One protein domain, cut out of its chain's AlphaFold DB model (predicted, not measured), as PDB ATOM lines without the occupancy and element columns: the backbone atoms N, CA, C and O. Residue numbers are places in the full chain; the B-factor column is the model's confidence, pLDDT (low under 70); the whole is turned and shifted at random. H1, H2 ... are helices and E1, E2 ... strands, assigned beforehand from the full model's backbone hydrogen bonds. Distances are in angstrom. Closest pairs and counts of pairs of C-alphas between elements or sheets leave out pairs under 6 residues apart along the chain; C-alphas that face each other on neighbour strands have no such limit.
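This is residues 16 to 160 of the 1043 residues of the protein "NTP_transf_9 domain-containing protein" of Ustilago trichophora (UniProt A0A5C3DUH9). Two strongly twisted sheets meet at a few points: a long, branched one of eight strands, E1, E4, E5, E10, E9, E8, E6 and E7, and a smaller one made by the hairpins E2 and E3, and E11 and E12. H1 packs across E4 near the E1 end of the long sheet. The printed part has 145 residues, with twelve named strands, E1 to E12, and then H1, and it is mostly strand. The small sheet has the order E3, E2, E11, E12, all antiparallel, and the neighbour pairs of the branched sheet are antiparallel too. The whole is compact, with a radius of gyration of the C-alphas of 15.0 A and spans of 49 by 33 by 23 A.

E1, residues 16 to 19, begins at C-alpha 16 (97.324, 126.128, 88.822). E2 is residues 24 to 30, 19.4 A, and E3 residues 33 to 40, 21.1 A. E4 is residues 44 to 48, E5 residues 54 to 57, E6 residues 66 to 70 and E7 residues 76 to 78. E8, residues 82 to 91, is the longest strand, 29.2 A from C-alpha 82 (87.784, 137.291, 84.415). E9 is residues 103 to 105, E10 residues 122 to 124, E11 residues 131 to 135 and E12 residues 138 to 140. H1, residues 142 to 154, is 18.5 A long and ends at C-alpha 154 (105.194, 120.188, 85.545).

In the branched sheet, E4 has E1 on one side, with N 18 and O 45 at 2.9 A, and E5 on the other side, with N 44 and O 56 at 2.8 A. E10 is the neighbour of E5, with N 57 and O 122 at 2.9 A. E7, E8, E9 and E10 form a meander, each strand the antiparallel neighbour of the one before. E8 has E6 and E7 on one side, with N 67 and O 90 at 2.8 A and N 78 and O 82 at 2.9 A, and E9 on the other side, with N 87 and O 103 at 2.8 A. In the small sheet, N 26 and O 38 of E2 and E3 are 2.9 A apart, N 25 and O 134 of E2 and E11 2.9 A, and N 135 and O 138 of E11 and E12 2.9 A. Between the sheets, the closest C-alphas of E3 and E6, Leu 37 and Phe 66, are 7.5 A apart. H1 is on the branched sheet at a height over the sheet of 8.4 A, over E4 and across the strands, at 81 degrees to E4 on the local plane; their closest C-alphas, Ala 47 and Asn 149, are 4.9 A apart. Every O i to N i+4 pair in H1 is within hydrogen-bond range.

The C-alphas farthest apart, Ala 92 and Thr 159, are 49.2 A apart. The printed part has no cut. The links E8 to E9 and E9 to E10 are long, and the latter, residues 106 to 121, has no named element. Mean pLDDT of the printed part is 85.4; residues 72 to 74, 112 and 156 to 160 are under 70.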
ATOM      1  N   ILE A  16      97.258 126.909  87.583       88.00
ATOM      2  CA  ILE A  16      97.324 126.128  88.822       88.00
ATOM      3  C   ILE A  16      97.502 127.082  89.997       88.00
ATOM      4  O   ILE A  16      98.415 127.907  89.989       88.00
ATOM      5  N   VAL A  17      96.669 126.938  91.026       90.75
ATOM      6  CA  VAL A  17      96.751 127.715  92.268       90.75
ATOM      7  C   VAL A  17      97.074 126.775  93.424       90.75
ATOM      8  O   VAL A  17      96.458 125.722  93.567       90.75
ATOM      9  N   LYS A  18      98.069 127.129  94.242       90.62
ATOM     10  CA  LYS A  18      98.441 126.393  95.461       90.62
ATOM     11  C   LYS A  18      98.799 127.369  96.580       90.62
ATOM     12  O   LYS A  18      99.285 128.457  96.279       90.62
ATOM     13  N   PRO A  19      98.635 127.006  97.859       91.06
ATOM     14  CA  PRO A  19      99.221 127.781  98.946       91.06
ATOM     15  C   PRO A  19     100.753 127.775  98.833       91.06
ATOM     16  O   PRO A  19     101.356 126.764  98.469       91.06
ATOM     17  N   LEU A  20     101.379 128.914  99.122       91.62
ATOM     18  CA  LEU A  20     102.833 129.068  99.140       91.62
ATOM     19  C   LEU A  20     103.438 128.412 100.390       91.62
ATOM     20  O   LEU A  20     104.501 127.800 100.299       91.62
ATOM     21  N   GLY A  21     102.762 128.531 101.540       86.44
ATOM     22  CA  GLY A  21     103.177 127.928 102.815       86.44
ATOM     23  C   GLY A  21     104.538 128.407 103.338       86.44
ATOM     24  O   GLY A  21     105.166 127.704 104.125       86.44
ATOM     25  N   ARG A  22     105.017 129.562 102.862       90.50
ATOM     26  CA  ARG A  22     106.319 130.174 103.174       90.50
ATOM     27  C   ARG A  22     106.143 131.674 103.387       90.50
ATOM     28  O   ARG A  22     105.189 132.252 102.866       90.50
ATOM     29  N   GLN A  23     107.066 132.301 104.112       92.56
ATOM     30  CA  GLN A  23     107.020 133.734 104.392       92.56
ATOM     31  C   GLN A  23     107.296 134.524 103.107       92.56
ATOM     32  O   GLN A  23     108.387 134.453 102.548       92.56
ATOM     33  N   LEU A  24     106.317 135.289 102.639       95.12
ATOM     34  CA  LEU A  24     106.408 136.183 101.493       95.12
ATOM     35  C   LEU A  24     106.602 137.622 101.970       95.12
ATOM     36  O   LEU A  24     105.718 138.191 102.607       95.12
ATOM     37  N   THR A  25     107.710 138.242 101.573       94.56
ATOM     38  CA  THR A  25     107.986 139.659 101.825       94.56
ATOM     39  C   THR A  25     108.178 140.402 100.502       94.56
ATOM     40  O   THR A  25     109.035 140.033  99.698       94.56
ATOM     41  N   ILE A  26     107.410 141.471 100.271       94.06
ATOM     42  CA  ILE A  26     107.510 142.320  99.072       94.06
ATOM     43  C   ILE A  26     107.912 143.736  99.484       94.06
ATOM     44  O   ILE A  26     107.241 144.371 100.302       94.06
ATOM     45  N   THR A  27     108.990 144.252  98.893       92.50
ATOM     46  CA  THR A  27     109.512 145.602  99.155       92.50
ATOM     47  C   THR A  27     109.531 146.453  97.886       92.50
ATOM     48  O   THR A  27     109.802 145.940  96.806       92.50
ATOM     49  N   THR A  28     109.285 147.758  98.017       91.25
ATOM     50  CA  THR A  28     109.350 148.742  96.921       91.25
ATOM     51  C   THR A  28     110.172 149.965  97.333       91.25
ATOM     52  O   THR A  28     110.402 150.197  98.523       91.25
ATOM     53  N   LEU A  29     110.591 150.779  96.368       88.38
ATOM     54  CA  LEU A  29     111.181 152.094  96.614       88.38
ATOM     55  C   LEU A  29     110.076 153.166  96.610       88.38
ATOM     56  O   LEU A  29     109.360 153.304  95.626       88.38
ATOM     57  N   ILE A  30     109.939 153.936  97.693       84.56
ATOM     58  CA  ILE A  30     109.007 155.077  97.783       84.56
ATOM     59  C   ILE A  30     109.811 156.296  98.221       84.56
ATOM     60  O   ILE A  30     110.468 156.252  99.264       84.56
ATOM     61  N   ASN A  31     109.785 157.376  97.433       81.62
ATOM     62  CA  ASN A  31     110.545 158.606  97.703       81.62
ATOM     63  C   ASN A  31     112.042 158.341  97.991       81.62
ATOM     64  O   ASN A  31     112.623 158.907  98.916       81.62
ATOM     65  N   GLY A  32     112.656 157.407  97.253       79.31
ATOM     66  CA  GLY A  32     114.070 157.038  97.409       79.31
ATOM     67  C   GLY A  32     114.402 156.131  98.604       79.31
ATOM     68  O   GLY A  32     115.561 155.759  98.770       79.31
ATOM     69  N   ARG A  33     113.422 155.733  99.433       85.25
ATOM     70  CA  ARG A  33     113.621 154.802 100.562       85.25
ATOM     71  C   ARG A  33     112.965 153.451 100.277       85.25
ATOM     72  O   ARG A  33     111.810 153.398  99.863       85.25
ATOM     73  N   ARG A  34     113.684 152.351 100.532       88.44
ATOM     74  CA  ARG A  34     113.137 150.989 100.406       88.44
ATOM     75  C   ARG A  34     112.191 150.705 101.574       88.44
ATOM     76  O   ARG A  34     112.570 150.881 102.730       88.44
ATOM     77  N   ARG A  35     110.965 150.287 101.271       89.69
ATOM     78  CA  ARG A  35     109.895 150.030 102.240       89.69
ATOM     79  C   ARG A  35     109.229 148.690 101.973       89.69
ATOM     80  O   ARG A  35     109.035 148.309 100.820       89.69
ATOM     81  N   THR A  36     108.867 147.993 103.042       92.56
ATOM     82  CA  THR A  36     108.105 146.744 102.972       92.56
ATOM     83  C   THR A  36     106.630 147.060 102.786       92.56
ATOM     84  O   THR A  36     106.056 147.796 103.581       92.56
ATOM     85  N   LEU A  37     106.032 146.522 101.725       90.88
ATOM     86  CA  LEU A  37     104.603 146.653 101.451       90.88
ATOM     87  C   LEU A  37     103.819 145.476 102.018       90.88
ATOM     88  O   LEU A  37     102.782 145.682 102.637       90.88
ATOM     89  N   VAL A  38     104.316 144.260 101.795       93.25
ATOM     90  CA  VAL A  38     103.625 143.016 102.146       93.25
ATOM     91  C   VAL A  38     104.575 142.135 102.933       93.25
ATOM     92  O   VAL A  38     105.722 141.968 102.520       93.25
ATOM     93  N   ASP A  39     104.099 141.586 104.045       92.44
ATOM     94  CA  ASP A  39     104.813 140.566 104.811       92.44
ATOM     95  C   ASP A  39     103.804 139.568 105.392       92.44
ATOM     96  O   ASP A  39     103.013 139.925 106.262       92.44
ATOM     97  N   THR A  40     103.762 138.347 104.856       93.81
ATOM     98  CA  THR A  40     102.768 137.331 105.244       93.81
ATOM     99  C   THR A  40     103.260 135.911 104.999       93.81
ATOM    100  O   THR A  40     103.976 135.655 104.035       93.81
ATOM    101  N   SER A  41     102.835 134.966 105.834       91.31
ATOM    102  CA  SER A  41     102.974 133.522 105.594       91.31
ATOM    103  C   SER A  41     101.753 132.909 104.896       91.31
ATOM    104  O   SER A  41     101.831 131.799 104.366       91.31
ATOM    105  N   ASP A  42     100.639 133.641 104.860       90.75
ATOM    106  CA  ASP A  42      99.398 133.252 104.199       90.75
ATOM    107  C   ASP A  42      99.361 133.875 102.801       90.75
ATOM    108  O   ASP A  42      98.874 134.986 102.601       90.75
ATOM    109  N   ALA A  43      99.993 133.205 101.839       92.62
ATOM    110  CA  ALA A  43     100.004 133.614 100.439       92.62
ATOM    111  C   ALA A  43      99.711 132.419  99.530       92.62
ATOM    112  O   ALA A  43     100.110 131.288  99.803       92.62
ATOM    113  N   LEU A  44      99.052 132.686  98.408       93.94
ATOM    114  CA  LEU A  44      98.828 131.749  97.317       93.94
ATOM    115  C   LEU A  44      99.857 131.995  96.213       93.94
ATOM    116  O   LEU A  44     100.203 133.133  95.903       93.94
ATOM    117  N   GLN A  45     100.313 130.929  95.574       93.25
ATOM    118  CA  GLN A  45     101.096 130.976  94.346       93.25
ATOM    119  C   GLN A  45     100.239 130.490  93.176       93.25
ATOM    120  O   GLN A  45      99.606 129.435  93.242       93.25
ATOM    121  N   LEU A  46     100.217 131.275  92.102       93.62
ATOM    122  CA  LEU A  46      99.511 130.981  90.864       93.62
ATOM    123  C   LEU A  46     100.535 130.781  89.753       93.62
ATOM    124  O   LEU A  46     101.293 131.701  89.429       93.62
ATOM    125  N   ALA A  47     100.525 129.586  89.168       91.50
ATOM    126  CA  ALA A  47     101.307 129.241  87.996       91.50
ATOM    127  C   ALA A  47     100.420 129.222  86.744       91.50
ATOM    128  O   ALA A  47      99.304 128.704  86.772       91.50
ATOM    129  N   GLU A  48     100.905 129.791  85.645       90.50
ATOM    130  CA  GLU A  48     100.155 129.952  84.401       90.50
ATOM    131  C   GLU A  48     101.047 129.771  83.170       90.50
ATOM    132  O   GLU A  48     102.224 130.137  83.145       90.50
ATOM    133  N   SER A  49     100.471 129.210  82.110       86.25
ATOM    134  CA  SER A  49     101.185 128.981  80.853       86.25
ATOM    135  C   SER A  49     101.652 130.296  80.215       86.25
ATOM    136  O   SER A  49     100.838 131.175  79.943       86.25
ATOM    137  N   ASN A  50     102.949 130.384  79.895       83.38
ATOM    138  CA  ASN A  50     103.634 131.548  79.304       83.38
ATOM    139  C   ASN A  50     103.831 132.765  80.228       83.38
ATOM    140  O   ASN A  50     104.243 133.820  79.744       83.38
ATOM    141  N   TYR A  51     103.606 132.629  81.538       86.19
ATOM    142  CA  TYR A  51     103.817 133.709  82.506       86.19
ATOM    143  C   TYR A  51     104.750 133.277  83.646       86.19
ATOM    144  O   TYR A  51     104.843 132.091  83.945       86.19
ATOM    145  N   PRO A  52     105.483 134.206  84.283       89.75
ATOM    146  CA  PRO A  52     106.179 133.913  85.534       89.75
ATOM    147  C   PRO A  52     105.172 133.740  86.678       89.75
ATOM    148  O   PRO A  52     104.078 134.311  86.635       89.75
ATOM    149  N   ILE A  53     105.567 133.002  87.718       92.88
ATOM    150  CA  ILE A  53     104.686 132.704  88.848       92.88
ATOM    151  C   ILE A  53     104.259 134.002  89.543       92.88
ATOM    152  O   ILE A  53     105.039 134.957  89.654       92.88
ATOM    153  N   ARG A  54     103.004 134.048  89.992       93.50
ATOM    154  CA  ARG A  54     102.431 135.202  90.694       93.50
ATOM    155  C   ARG A  54     102.029 134.832  92.105       93.50
ATOM    156  O   ARG A  54     101.519 133.741  92.340       93.50
ATOM    157  N   PHE A  55     102.235 135.764  93.028       94.12
ATOM    158  CA  PHE A  55     101.894 135.589  94.432       94.12
ATOM    159  C   PHE A  55     100.692 136.457  94.783       94.12
ATOM    160  O   PHE A  55     100.711 137.673  94.588       94.12
ATOM    161  N   TYR A  56      99.654 135.806  95.286       94.38
ATOM    162  CA  TYR A  56      98.409 136.411  95.722       94.38
ATOM    163  C   TYR A  56      98.369 136.396  97.247       94.38
ATOM    164  O   TYR A  56      98.537 135.348  97.858       94.38
ATOM    165  N   PHE A  57      98.150 137.546  97.867       93.88
ATOM    166  CA  PHE A  57      98.147 137.704  99.322       93.88
ATOM    167  C   PHE A  57      96.805 138.283  99.803       93.88
ATOM    168  O   PHE A  57      96.125 138.984  99.043       93.88
ATOM    169  N   PRO A  58      96.380 137.985 101.042       92.25
ATOM    170  CA  PRO A  58      95.168 138.542 101.622       92.25
ATOM    171  C   PRO A  58      95.349 140.036 101.898       92.25
ATOM    172  O   PRO A  58      96.464 140.541 102.018       92.25
ATOM    173  N   ARG A  59      94.238 140.764 102.024       87.88
ATOM    174  CA  ARG A  59      94.268 142.219 102.246       87.88
ATOM    175  C   ARG A  59      95.072 142.618 103.487       87.88
ATOM    176  O   ARG A  59      95.766 143.629 103.456       87.88
ATOM    177  N   ASP A  60      94.980 141.808 104.536       87.00
ATOM    178  CA  ASP A  60      95.575 142.080 105.848       87.00
ATOM    179  C   ASP A  60      97.101 141.895 105.856       87.00
ATOM    180  O   ASP A  60      97.772 142.322 106.789       87.00
ATOM    181  N   ALA A  61      97.663 141.317 104.789       88.81
ATOM    182  CA  ALA A  61      99.105 141.204 104.592       88.81
ATOM    183  C   ALA A  61      99.774 142.537 104.207       88.81
ATOM    184  O   ALA A  61     101.003 142.633 104.222       88.81
ATOM    185  N   LEU A  62      98.991 143.553 103.820       90.56
ATOM    186  CA  LEU A  62      99.506 144.886 103.522       90.56
ATOM    187  C   LEU A  62      99.843 145.619 104.828       90.56
ATOM    188  O   LEU A  62      99.012 145.721 105.726       90.56
ATOM    189  N   GLN A  63     101.055 146.168 104.918       89.00
ATOM    190  CA  GLN A  63     101.518 146.897 106.100       89.00
ATOM    191  C   GLN A  63     100.588 148.070 106.449       89.00
ATOM    192  O   GLN A  63     100.173 148.828 105.573       89.00
ATOM    193  N   TRP A  64     100.316 148.251 107.745       81.50
ATOM    194  CA  TRP A  64      99.305 149.176 108.284       81.50
ATOM    195  C   TRP A  64      99.473 150.643 107.859       81.50
ATOM    196  O   TRP A  64      98.503 151.401 107.847       81.50
ATOM    197  N   SER A  65     100.691 151.062 107.508       82.31
ATOM    198  CA  SER A  65     100.982 152.412 107.014       82.31
ATOM    199  C   SER A  65     100.389 152.689 105.628       82.31
ATOM    200  O   SER A  65     100.284 153.847 105.221       82.31
ATOM    201  N   PHE A  66     100.004 151.642 104.896       86.81
ATOM    202  CA  PHE A  66      99.484 151.725 103.541       86.81
ATOM    203  C   PHE A  66      98.015 151.312 103.485       86.81
ATOM    204  O   PHE A  66      97.585 150.332 104.084       86.81
ATOM    205  N   ALA A  67      97.239 152.052 102.703       85.00
ATOM    206  CA  ALA A  67      95.835 151.775 102.452       85.00
ATOM    207  C   ALA A  67      95.589 151.591 100.953       85.00
ATOM    208  O   ALA A  67      96.082 152.364 100.131       85.00
ATOM    209  N   LEU A  68      94.771 150.597 100.600       87.12
ATOM    210  CA  LEU A  68      94.296 150.411  99.228       87.12
ATOM    211  C   LEU A  68      93.114 151.335  98.955       87.12
ATOM    212  O   LEU A  68      92.104 151.291  99.664       87.12
ATOM    213  N   LYS A  69      93.223 152.138  97.898       84.00
ATOM    214  CA  LYS A  69      92.127 152.930  97.341       84.00
ATOM    215  C   LYS A  69      91.777 152.412  95.941       84.00
ATOM    216  O   LYS A  69      92.677 151.985  95.225       84.00
ATOM    217  N   PRO A  70      90.503 152.458  95.519       81.81
ATOM    218  CA  PRO A  70      90.141 152.133  94.141       81.81
ATOM    219  C   PRO A  70      90.921 153.021  93.162       81.81
ATOM    220  O   PRO A  70      90.981 154.237  93.361       81.81
ATOM    221  N   SER A  71      91.538 152.409  92.150       77.69
ATOM    222  CA  SER A  71      92.288 153.136  91.126       77.69
ATOM    223  C   SER A  71      91.357 153.714  90.061       77.69
ATOM    224  O   SER A  71      90.293 153.158  89.796       77.69
ATOM    225  N   ASP A  72      91.782 154.797  89.408       68.75
ATOM    226  CA  ASP A  72      91.065 155.374  88.259       68.75
ATOM    227  C   ASP A  72      91.356 154.602  86.951       68.75
ATOM    228  O   ASP A  72      90.805 154.922  85.899       68.75
ATOM    229  N   HIS A  73      92.256 153.611  86.987       63.00
ATOM    230  CA  HIS A  73      92.576 152.772  85.835       63.00
ATOM    231  C   HIS A  73      91.427 151.810  85.490       63.00
ATOM    232  O   HIS A  73      90.812 151.202  86.366       63.00
ATOM    233  N   ASN A  74      91.171 151.642  84.187       58.00
ATOM    234  CA  ASN A  74      90.147 150.730  83.671       58.00
ATOM    235  C   ASN A  74      90.408 149.280  84.109       58.00
ATOM    236  O   ASN A  74      91.542 148.802  84.059       58.00
ATOM    237  N   GLU A  75      89.348 148.550  84.472       76.88
ATOM    238  CA  GLU A  75      89.457 147.109  84.723       76.88
ATOM    239  C   GLU A  75      89.906 146.400  83.440       76.88
ATOM    240  O   GLU A  75      89.343 146.638  82.359       76.88
ATOM    241  N   THR A  76      90.887 145.509  83.563       80.00
ATOM    242  CA  THR A  76      91.381 144.707  82.440       80.00
ATOM    243  C   THR A  76      90.720 143.341  82.429       80.00
ATOM    244  O   THR A  76      90.245 142.830  83.446       80.00
ATOM    245  N   TYR A  77      90.644 142.755  81.240       78.50
ATOM    246  CA  TYR A  77      89.937 141.509  81.014       78.50
ATOM    247  C   TYR A  77      90.904 140.363  80.697       78.50
ATOM    248  O   TYR A  77      91.750 140.499  79.814       78.50
ATOM    249  N   CYS A  78      90.751 139.229  81.388       80.25
ATOM    250  CA  CYS A  78      91.476 137.991  81.115       80.25
ATOM    251  C   CYS A  78      90.502 136.868  80.705       80.25
ATOM    252  O   CYS A  78      89.638 136.524  81.516       80.25
ATOM    253  N   PRO A  79      90.687 136.228  79.528       71.25
ATOM    254  CA  PRO A  79      89.825 135.149  79.021       71.25
ATOM    255  C   PRO A  79      89.679 133.939  79.952       71.25
ATOM    256  O   PRO A  79      88.696 133.210  79.846       71.25
ATOM    257  N   PHE A  80      90.636 133.747  80.863       79.50
ATOM    258  CA  PHE A  80      90.704 132.583  81.746       79.50
ATOM    259  C   PHE A  80      90.391 132.902  83.213       79.50
ATOM    260  O   PHE A  80      89.985 132.010  83.949       79.50
ATOM    261  N   LYS A  81      90.569 134.154  83.664       83.75
ATOM    262  CA  LYS A  81      90.410 134.542  85.083       83.75
ATOM    263  C   LYS A  81      89.287 135.550  85.340       83.75
ATOM    264  O   LYS A  81      88.823 135.658  86.470       83.75
ATOM    265  N   GLY A  82      88.843 136.284  84.318       82.12
ATOM    266  CA  GLY A  82      87.784 137.291  84.415       82.12
ATOM    267  C   GLY A  82      88.286 138.731  84.471       82.12
ATOM    268  O   GLY A  82      89.294 139.072  83.852       82.12
ATOM    269  N   PHE A  83      87.554 139.599  85.173       84.81
ATOM    270  CA  PHE A  83      87.847 141.035  85.265       84.81
ATOM    271  C   PHE A  83      88.799 141.342  86.428       84.81
ATOM    272  O   PHE A  83      88.480 141.058  87.584       84.81
ATOM    273  N   ALA A  84      89.950 141.939  86.116       87.00
ATOM    274  CA  ALA A  84      90.927 142.406  87.091       87.00
ATOM    275  C   ALA A  84      90.639 143.861  87.476       87.00
ATOM    276  O   ALA A  84      90.596 144.746  86.620       87.00
ATOM    277  N   GLN A  85      90.472 144.108  88.771       88.62
ATOM    278  CA  GLN A  85      90.267 145.443  89.332       88.62
ATOM    279  C   GLN A  85      91.568 145.959  89.931       88.62
ATOM    280  O   GLN A  85      92.167 145.262  90.755       88.62
ATOM    281  N   TYR A  86      91.974 147.168  89.539       89.12
ATOM    282  CA  TYR A  86      93.209 147.806  89.992       89.12
ATOM    283  C   TYR A  86      92.981 148.719  91.202       89.12
ATOM    284  O   TYR A  86      91.945 149.376  91.327       89.12
ATOM    285  N   HIS A  87      93.978 148.778  92.081       87.69
ATOM    286  CA  HIS A  87      93.980 149.559  93.314       87.69
ATOM    287  C   HIS A  87      95.240 150.421  93.396       87.69
ATOM    288  O   HIS A  87      96.340 149.980  93.059       87.69
ATOM    289  N   ASP A  88      95.056 151.654  93.860       88.50
ATOM    290  CA  ASP A  88      96.121 152.597  94.177       88.50
ATOM    291  C   ASP A  88      96.543 152.430  95.637       88.50
ATOM    292  O   ASP A  88      95.712 152.228  96.527       88.50
ATOM    293  N   ILE A  89      97.841 152.578  95.896       87.69
ATOM    294  CA  ILE A  89      98.385 152.603  97.253       87.69
ATOM    295  C   ILE A  89      98.381 154.051  97.750       87.69
ATOM    296  O   ILE A  89      98.892 154.958  97.087       87.69
ATOM    297  N   ALA A  90      97.795 154.273  98.922       86.25
ATOM    298  CA  ALA A  90      97.782 155.557  99.603       86.25
ATOM    299  C   ALA A  90      98.473 155.459 100.965       86.25
ATOM    300  O   ALA A  90      98.282 154.492 101.698       86.25
ATOM    301  N   GLU A  91      99.227 156.492 101.319       83.12
ATOM    302  CA  GLU A  91      99.879 156.643 102.619       83.12
ATOM    303  C   GLU A  91      99.400 157.955 103.248       83.12
ATOM    304  O   GLU A  91      99.321 158.981 102.572       83.12
ATOM    305  N   ALA A  92      98.992 157.913 104.522       74.62
ATOM    306  CA  ALA A  92      98.385 159.055 105.226       74.62
ATOM    307  C   ALA A  92      97.229 159.735 104.451       74.62
ATOM    308  O   ALA A  92      97.000 160.937 104.547       74.62
ATOM    309  N   GLY A  93      96.492 158.956 103.649       71.69
ATOM    310  CA  GLY A  93      95.372 159.439 102.838       71.69
ATOM    311  C   GLY A  93      95.752 159.982 101.455       71.69
ATOM    312  O   GLY A  93      94.867 160.049 100.595       71.69
ATOM    313  N   SER A  94      97.027 160.256 101.187       80.06
ATOM    314  CA  SER A  94      97.519 160.735  99.890       80.06
ATOM    315  C   SER A  94      97.946 159.569  98.996       80.06
ATOM    316  O   SER A  94      98.638 158.657  99.442       80.06
ATOM    317  N   ARG A  95      97.508 159.565  97.729       84.38
ATOM    318  CA  ARG A  95      97.879 158.519  96.758       84.38
ATOM    319  C   ARG A  95      99.355 158.664  96.376       84.38
ATOM    320  O   ARG A  95      99.808 159.775  96.109       84.38
ATOM    321  N   ILE A  96     100.081 157.553  96.317       84.94
ATOM    322  CA  ILE A  96     101.485 157.529  95.898       84.94
ATOM    323  C   ILE A  96     101.517 157.427  94.373       84.94
ATOM    324  O   ILE A  96     101.160 156.390  93.816       84.94
ATOM    325  N   GLY A  97     101.920 158.511  93.703       76.38
ATOM    326  CA  GLY A  97     101.880 158.622  92.240       76.38
ATOM    327  C   GLY A  97     102.634 157.500  91.521       76.38
ATOM    328  O   GLY A  97     102.097 156.910  90.587       76.38
ATOM    329  N   ASP A  98     103.814 157.137  92.023       78.12
ATOM    330  CA  ASP A  98     104.679 156.113  91.419       78.12
ATOM    331  C   ASP A  98     104.086 154.695  91.483       78.12
ATOM    332  O   ASP A  98     104.506 153.811  90.741       78.12
ATOM    333  N   LEU A  99     103.103 154.460  92.362       79.56
ATOM    334  CA  LEU A  99     102.483 153.150  92.600       79.56
ATOM    335  C   LEU A  99     101.026 153.085  92.113       79.56
ATOM    336  O   LEU A  99     100.280 152.182  92.511       79.56
ATOM    337  N   LYS A 100     100.605 154.027  91.258       82.31
ATOM    338  CA  LYS A 100      99.245 154.077  90.710       82.31
ATOM    339  C   LYS A 100      98.935 152.816  89.890       82.31
ATOM    340  O   LYS A 100      99.708 152.429  89.021       82.31
ATOM    341  N   GLY A 101      97.813 152.158  90.188       81.00
ATOM    342  CA  GLY A 101      97.350 150.952  89.492       81.00
ATOM    343  C   GLY A 101      98.285 149.740  89.588       81.00
ATOM    344  O   GLY A 101      98.196 148.838  88.761       81.00
ATOM    345  N   SER A 102      99.198 149.704  90.564       84.56
ATOM    346  CA  SER A 102     100.210 148.640  90.671       84.56
ATOM    347  C   SER A 102      99.686 147.337  91.290       84.56
ATOM    348  O   SER A 102     100.246 146.268  91.037       84.56
ATOM    349  N   ILE A 103      98.597 147.408  92.065       90.50
ATOM    350  CA  ILE A 103      97.930 146.255  92.682       90.50
ATOM    351  C   ILE A 103      96.673 145.919  91.894       90.50
ATOM    352  O   ILE A 103      95.876 146.808  91.604       90.50
ATOM    353  N   TRP A 104      96.431 144.637  91.623       92.06
ATOM    354  CA  TRP A 104      95.150 144.177  91.088       92.06
ATOM    355  C   TRP A 104      94.591 142.982  91.850       92.06
ATOM    356  O   TRP A 104      95.293 142.263  92.558       92.06
ATOM    357  N   SER A 105      93.288 142.768  91.696       91.94
ATOM    358  CA  SER A 105      92.556 141.666  92.321       91.94
ATOM    359  C   SER A 105      91.466 141.154  91.385       91.94
ATOM    360  O   SER A 105      90.858 141.930  90.645       91.94
ATOM    361  N   TYR A 106      91.191 139.853  91.450       89.25
ATOM    362  CA  TYR A 106      90.015 139.255  90.824       89.25
ATOM    363  C   TYR A 106      88.968 139.059  91.914       89.25
ATOM    364  O   TYR A 106      88.954 138.055  92.621       89.25
ATOM    365  N   SER A 107      88.089 140.046  92.090       81.44
ATOM    366  CA  SER A 107      87.039 139.988  93.118       81.44
ATOM    367  C   SER A 107      86.061 138.839  92.882       81.44
ATOM    368  O   SER A 107      85.369 138.395  93.796       81.44
ATOM    369  N   THR A 108      85.961 138.393  91.634       81.06
ATOM    370  CA  THR A 108      84.871 137.546  91.183       81.06
ATOM    371  C   THR A 108      85.355 136.741  89.946       81.06
ATOM    372  O   THR A 108      85.005 137.019  88.805       81.06
ATOM    373  N   PRO A 109      86.297 135.795  90.120       85.06
ATOM    374  CA  PRO A 109      86.791 134.958  89.022       85.06
ATOM    375  C   PRO A 109      85.707 133.989  88.518       85.06
ATOM    376  O   PRO A 109      84.700 133.778  89.200       85.06
ATOM    377  N   PHE A 110      85.881 133.413  87.324       77.38
ATOM    378  CA  PHE A 110      84.918 132.444  86.786       77.38
ATOM    379  C   PHE A 110      84.876 131.180  87.638       77.38
ATOM    380  O   PHE A 110      85.915 130.622  87.974       77.38
ATOM    381  N   THR A 111      83.672 130.705  87.948       74.06
ATOM    382  CA  THR A 111      83.456 129.493  88.756       74.06
ATOM    383  C   THR A 111      83.934 128.219  88.066       74.06
ATOM    384  O   THR A 111      84.164 127.216  88.727       74.06
ATOM    385  N   THR A 112      84.077 128.257  86.743       68.75
ATOM    386  CA  THR A 112      84.583 127.160  85.912       68.75
ATOM    387  C   THR A 112      86.095 127.222  85.689       68.75
ATOM    388  O   THR A 112      86.633 126.356  85.005       68.75
ATOM    389  N   SER A 113      86.783 128.240  86.219       78.00
ATOM    390  CA  SER A 113      88.230 128.423  86.069       78.00
ATOM    391  C   SER A 113      88.993 127.869  87.267       78.00
ATOM    392  O   SER A 113      88.622 128.116  88.413       78.00
ATOM    393  N   ASP A 114      90.140 127.245  87.006       79.00
ATOM    394  CA  ASP A 114      91.091 126.803  88.037       79.00
ATOM    395  C   ASP A 114      91.713 127.981  88.817       79.00
ATOM    396  O   ASP A 114      92.375 127.798  89.835       79.00
ATOM    397  N   ALA A 115      91.490 129.219  88.358       83.44
ATOM    398  CA  ALA A 115      91.852 130.441  89.069       83.44
ATOM    399  C   ALA A 115      90.796 130.890  90.098       83.44
ATOM    400  O   ALA A 115      90.928 131.978  90.658       83.44
ATOM    401  N   TYR A 116      89.725 130.125  90.337       84.88
ATOM    402  CA  TYR A 116      88.649 130.550  91.237       84.88
ATOM    403  C   TYR A 116      89.142 130.850  92.665       84.88
ATOM    404  O   TYR A 116      88.679 131.804  93.297       84.88
ATOM    405  N   ASP A 117      90.146 130.108  93.133       85.75
ATOM    406  CA  ASP A 117      90.664 130.199  94.502       85.75
ATOM    407  C   ASP A 117      91.399 131.513  94.810       85.75
ATOM    408  O   ASP A 117      91.521 131.885  95.975       85.75
ATOM    409  N   VAL A 118      91.816 132.292  93.800       89.88
ATOM    410  CA  VAL A 118      92.415 133.623  94.045       89.88
ATOM    411  C   VAL A 118      91.381 134.709  94.371       89.88
ATOM    412  O   VAL A 118      91.735 135.880  94.546       89.88
ATOM    413  N   ARG A 119      90.092 134.359  94.464       89.62
ATOM    414  CA  ARG A 119      89.023 135.295  94.823       89.62
ATOM    415  C   ARG A 119      89.328 135.988  96.152       89.62
ATOM    416  O   ARG A 119      89.591 135.343  97.162       89.62
ATOM    417  N   GLY A 120      89.250 137.317  96.157       82.00
ATOM    418  CA  GLY A 120      89.464 138.127  97.363       82.00
ATOM    419  C   GLY A 120      90.932 138.338  97.758       82.00
ATOM    420  O   GLY A 120      91.182 139.051  98.726       82.00
ATOM    421  N   HIS A 121      91.882 137.788  96.997       91.31
ATOM    422  CA  HIS A 121      93.311 138.036  97.173       91.31
ATOM    423  C   HIS A 121      93.818 139.120  96.208       91.31
ATOM    424  O   HIS A 121      93.232 139.380  95.149       91.31
ATOM    425  N   PHE A 122      94.930 139.750  96.577       93.62
ATOM    426  CA  PHE A 122      95.567 140.844  95.849       93.62
ATOM    427  C   PHE A 122      96.911 140.389  95.294       93.62
ATOM    428  O   PHE A 122      97.602 139.582  95.907       93.62
ATOM    429  N   CYS A 123      97.278 140.905  94.126       93.12
ATOM    430  CA  CYS A 123      98.530 140.589  93.457       93.12
ATOM    431  C   CYS A 123      99.234 141.874  93.021       93.12
ATOM    432  O   CYS A 123      98.600 142.878  92.690       93.12
ATOM    433  N   LEU A 124     100.561 141.802  92.998       90.62
ATOM    434  CA  LEU A 124     101.466 142.814  92.465       90.62
ATOM    435  C   LEU A 124     102.222 142.228  91.271       90.62
ATOM    436  O   LEU A 124     102.404 141.011  91.170       90.62
ATOM    437  N   ALA A 125     102.728 143.088  90.391       83.19
ATOM    438  CA  ALA A 125     103.655 142.683  89.335       83.19
ATOM    439  C   ALA A 125     105.050 142.435  89.928       83.19
ATOM    440  O   ALA A 125     105.986 143.185  89.670       83.19
ATOM    441  N   ALA A 126     105.173 141.402  90.757       81.50
ATOM    442  CA  ALA A 126     106.380 141.073  91.498       81.50
ATOM    443  C   ALA A 126     106.809 139.617  91.195       81.50
ATOM    444  O   ALA A 126     105.935 138.749  91.077       81.50
ATOM    445  N   PRO A 127     108.112 139.323  91.034       81.81
ATOM    446  CA  PRO A 127     109.241 140.259  91.034       81.81
ATOM    447  C   PRO A 127     109.304 141.120  89.758       81.81
ATOM    448  O   PRO A 127     108.979 140.653  88.663       81.81
ATOM    449  N   SER A 128     109.707 142.384  89.907       84.81
ATOM    450  CA  SER A 128     109.958 143.339  88.816       84.81
ATOM    451  C   SER A 128     110.942 144.423  89.261       84.81
ATOM    452  O   SER A 128     111.271 144.508  90.439       84.81
ATOM    453  N   ASN A 129     111.359 145.308  88.349       81.44
ATOM    454  CA  ASN A 129     112.244 146.440  88.670       81.44
ATOM    455  C   ASN A 129     111.676 147.381  89.751       81.44
ATOM    456  O   ASN A 129     112.426 148.143  90.355       81.44
ATOM    457  N   GLN A 130     110.359 147.352  89.968       83.62
ATOM    458  CA  GLN A 130     109.668 148.170  90.962       83.62
ATOM    459  C   GLN A 130     109.430 147.418  92.282       83.62
ATOM    460  O   GLN A 130     109.384 148.046  93.337       83.62
ATOM    461  N   PHE A 131     109.299 146.087  92.241       90.25
ATOM    462  CA  PHE A 131     108.932 145.264  93.395       90.25
ATOM    463  C   PHE A 131     109.906 144.101  93.589       90.25
ATOM    464  O   PHE A 131     109.897 143.126  92.832       90.25
ATOM    465  N   ASP A 132     110.680 144.176  94.668       90.62
ATOM    466  CA  ASP A 132     111.586 143.118  95.105       90.62
ATOM    467  C   ASP A 132     110.816 142.100  95.961       90.62
ATOM    468  O   ASP A 132     110.172 142.475  96.945       90.62
ATOM    469  N   VAL A 133     110.904 140.811  95.618       93.19
ATOM    470  CA  VAL A 133     110.238 139.712  96.343       93.19
ATOM    471  C   VAL A 133     111.267 138.867  97.076       93.19
ATOM    472  O   VAL A 133     112.276 138.464  96.495       93.19
ATOM    473  N   LYS A 134     110.984 138.544  98.339       93.94
ATOM    474  CA  LYS A 134     111.721 137.562  99.132       93.94
ATOM    475  C   LYS A 134     110.773 136.474  99.626       93.94
ATOM    476  O   LYS A 134     109.708 136.791 100.143       93.94
ATOM    477  N   ILE A 135     111.173 135.214  99.485       91.81
ATOM    478  CA  ILE A 135     110.474 134.058 100.063       91.81
ATOM    479  C   ILE A 135     111.403 133.447 101.113       91.81
ATOM    480  O   ILE A 135     112.545 133.123 100.789       91.81
ATOM    481  N   ASP A 136     110.954 133.360 102.364       91.00
ATOM    482  CA  ASP A 136     111.759 132.975 103.537       91.00
ATOM    483  C   ASP A 136     113.090 133.750 103.617       91.00
ATOM    484  O   ASP A 136     114.159 133.206 103.891       91.00
ATOM    485  N   GLY A 137     113.050 135.046 103.284       84.38
ATOM    486  CA  GLY A 137     114.220 135.930 103.270       84.38
ATOM    487  C   GLY A 137     115.121 135.826 102.028       84.38
ATOM    488  O   GLY A 137     115.951 136.714 101.815       84.38
ATOM    489  N   ARG A 138     114.937 134.824 101.156       90.81
ATOM    490  CA  ARG A 138     115.693 134.677  99.901       90.81
ATOM    491  C   ARG A 138     115.064 135.500  98.780       90.81
ATOM    492  O   ARG A 138     113.898 135.305  98.455       90.81
ATOM    493  N   ALA A 139     115.845 136.386  98.161       89.31
ATOM    494  CA  ALA A 139     115.389 137.178  97.019       89.31
ATOM    495  C   ALA A 139     115.099 136.295  95.795       89.31
ATOM    496  O   ALA A 139     115.888 135.406  95.471       89.31
ATOM    497  N   ILE A 140     113.974 136.556  95.127       91.19
ATOM    498  CA  ILE A 140     113.516 135.839  93.934       91.19
ATOM    499  C   ILE A 140     113.665 136.753  92.722       91.19
ATOM    500  O   ILE A 140     113.067 137.828  92.669       91.19
ATOM    501  N   THR A 141     114.453 136.320  91.738       89.75
ATOM    502  CA  THR A 141     114.590 137.029  90.459       89.75
ATOM    503  C   THR A 141     113.449 136.678  89.498       89.75
ATOM    504  O   THR A 141     112.706 135.715  89.704       89.75
ATOM    505  N   GLN A 142     113.291 137.444  88.417       87.19
ATOM    506  CA  GLN A 142     112.272 137.166  87.398       87.19
ATOM    507  C   GLN A 142     112.481 135.805  86.709       87.19
ATOM    508  O   GLN A 142     111.506 135.108  86.420       87.19
ATOM    509  N   ASP A 143     113.737 135.390  86.523       87.44
ATOM    510  CA  ASP A 143     114.076 134.075  85.971       87.44
ATOM    511  C   ASP A 143     113.769 132.947  86.962       87.44
ATOM    512  O   ASP A 143     113.267 131.891  86.570       87.44
ATOM    513  N   ASP A 144     113.992 133.171  88.260       90.31
ATOM    514  CA  ASP A 144     113.583 132.230  89.308       90.31
ATOM    515  C   ASP A 144     112.061 132.072  89.353       90.31
ATOM    516  O   ASP A 144     111.565 130.948  89.416       90.31
ATOM    517  N   ALA A 145     111.312 133.172  89.230       89.94
ATOM    518  CA  ALA A 145     109.853 133.149  89.176       89.94
ATOM    519  C   ALA A 145     109.321 132.372  87.957       89.94
ATOM    520  O   ALA A 145     108.310 131.672  88.059       89.94
ATOM    521  N   LYS A 146     110.003 132.448  86.807       89.69
ATOM    522  CA  LYS A 146     109.665 131.645  85.624       89.69
ATOM    523  C   LYS A 146     109.979 130.161  85.835       89.69
ATOM    524  O   LYS A 146     109.127 129.319  85.574       89.69
ATOM    525  N   ARG A 147     111.146 129.831  86.398       90.88
ATOM    526  CA  ARG A 147     111.506 128.438  86.731       90.88
ATOM    527  C   ARG A 147     110.547 127.813  87.746       90.88
ATOM    528  O   ARG A 147     110.166 126.655  87.597       90.88
ATOM    529  N   MET A 148     110.126 128.580  88.750       90.81
ATOM    530  CA  MET A 148     109.113 128.152  89.719       90.81
ATOM    531  C   MET A 148     107.762 127.883  89.053       90.81
ATOM    532  O   MET A 148     107.142 126.864  89.344       90.81
ATOM    533  N   ASN A 149     107.327 128.754  88.138       91.62
ATOM    534  CA  ASN A 149     106.099 128.560  87.368       91.62
ATOM    535  C   ASN A 149     106.113 127.233  86.605       91.62
ATOM    536  O   ASN A 149     105.209 126.413  86.754       91.62
ATOM    537  N   ASP A 150     107.179 127.007  85.839       89.25
ATOM    538  CA  ASP A 150     107.316 125.824  84.993       89.25
ATOM    539  C   ASP A 150     107.404 124.544  85.842       89.25
ATOM    540  O   ASP A 150     106.797 123.530  85.503       89.25
ATOM    541  N   SER A 151     108.074 124.605  86.999       89.94
ATOM    542  CA  SER A 151     108.134 123.497  87.960       89.94
ATOM    543  C   SER A 151     106.763 123.158  88.560       89.94
ATOM    544  O   SER A 151     106.414 121.980  88.647       89.94
ATOM    545  N   VAL A 152     105.957 124.162  88.929       88.25
ATOM    546  CA  VAL A 152     104.604 123.951  89.473       88.25
ATOM    547  C   VAL A 152     103.661 123.379  88.412       88.25
ATOM    548  O   VAL A 152     102.893 122.467  88.721       88.25
ATOM    549  N   LEU A 153     103.752 123.856  87.164       86.06
ATOM    550  CA  LEU A 153     102.991 123.312  86.034       86.06
ATOM    551  C   LEU A 153     103.398 121.867  85.704       86.06
ATOM    552  O   LEU A 153     102.535 121.043  85.402       86.06
ATOM    553  N   ALA A 154     104.689 121.539  85.792       83.38
ATOM    554  CA  ALA A 154     105.194 120.188  85.545       83.38
ATOM    555  C   ALA A 154     104.803 119.190  86.651       83.38
ATOM    556  O   ALA A 154     104.505 118.034  86.361       83.38
ATOM    557  N   ALA A 155     104.754 119.629  87.914       81.62
ATOM    558  CA  ALA A 155     104.432 118.784  89.068       81.62
ATOM    559  C   ALA A 155     102.941 118.395  89.179       81.62
ATOM    560  O   ALA A 155     102.546 117.695  90.111       81.62
ATOM    561  N   SER A 156     102.070 118.883  88.297       69.62
ATOM    562  CA  SER A 156     100.628 118.599  88.327       69.62
ATOM    563  C   SER A 156     100.099 118.404  86.900       69.62
ATOM    564  O   SER A 156      99.465 119.301  86.343       69.62
ATOM    565  N   PRO A 157     100.393 117.246  86.275       60.41
ATOM    566  CA  PRO A 157     100.045 116.985  84.885       60.41
ATOM    567  C   PRO A 157      98.538 116.732  84.733       60.41
ATOM    568  O   PRO A 157      98.044 115.652  85.043       60.41
ATOM    569  N   SER A 158      97.808 117.719  84.218       56.00
ATOM    570  CA  SER A 158      96.434 117.560  83.729       56.00
ATOM    571  C   SER A 158      96.390 117.668  82.198       56.00
ATOM    572  O   SER A 158      97.142 118.430  81.581       56.00
ATOM    573  N   THR A 159      95.523 116.874  81.564       49.94
ATOM    574  CA  THR A 159      95.271 116.882  80.107       49.94
ATOM    575  C   THR A 159      94.127 117.815  79.701       49.94
ATOM    576  O   THR A 159      93.838 117.954  78.514       49.94
ATOM    577  N   VAL A 160      93.485 118.467  80.671       53.56
ATOM    578  CA  VAL A 160      92.306 119.317  80.479       53.56
ATOM    579  C   VAL A 160      92.737 120.780  80.397       53.56
ATOM    580  O   VAL A 160      93.428 121.281  81.281       53.56
TER     581      VAL A 160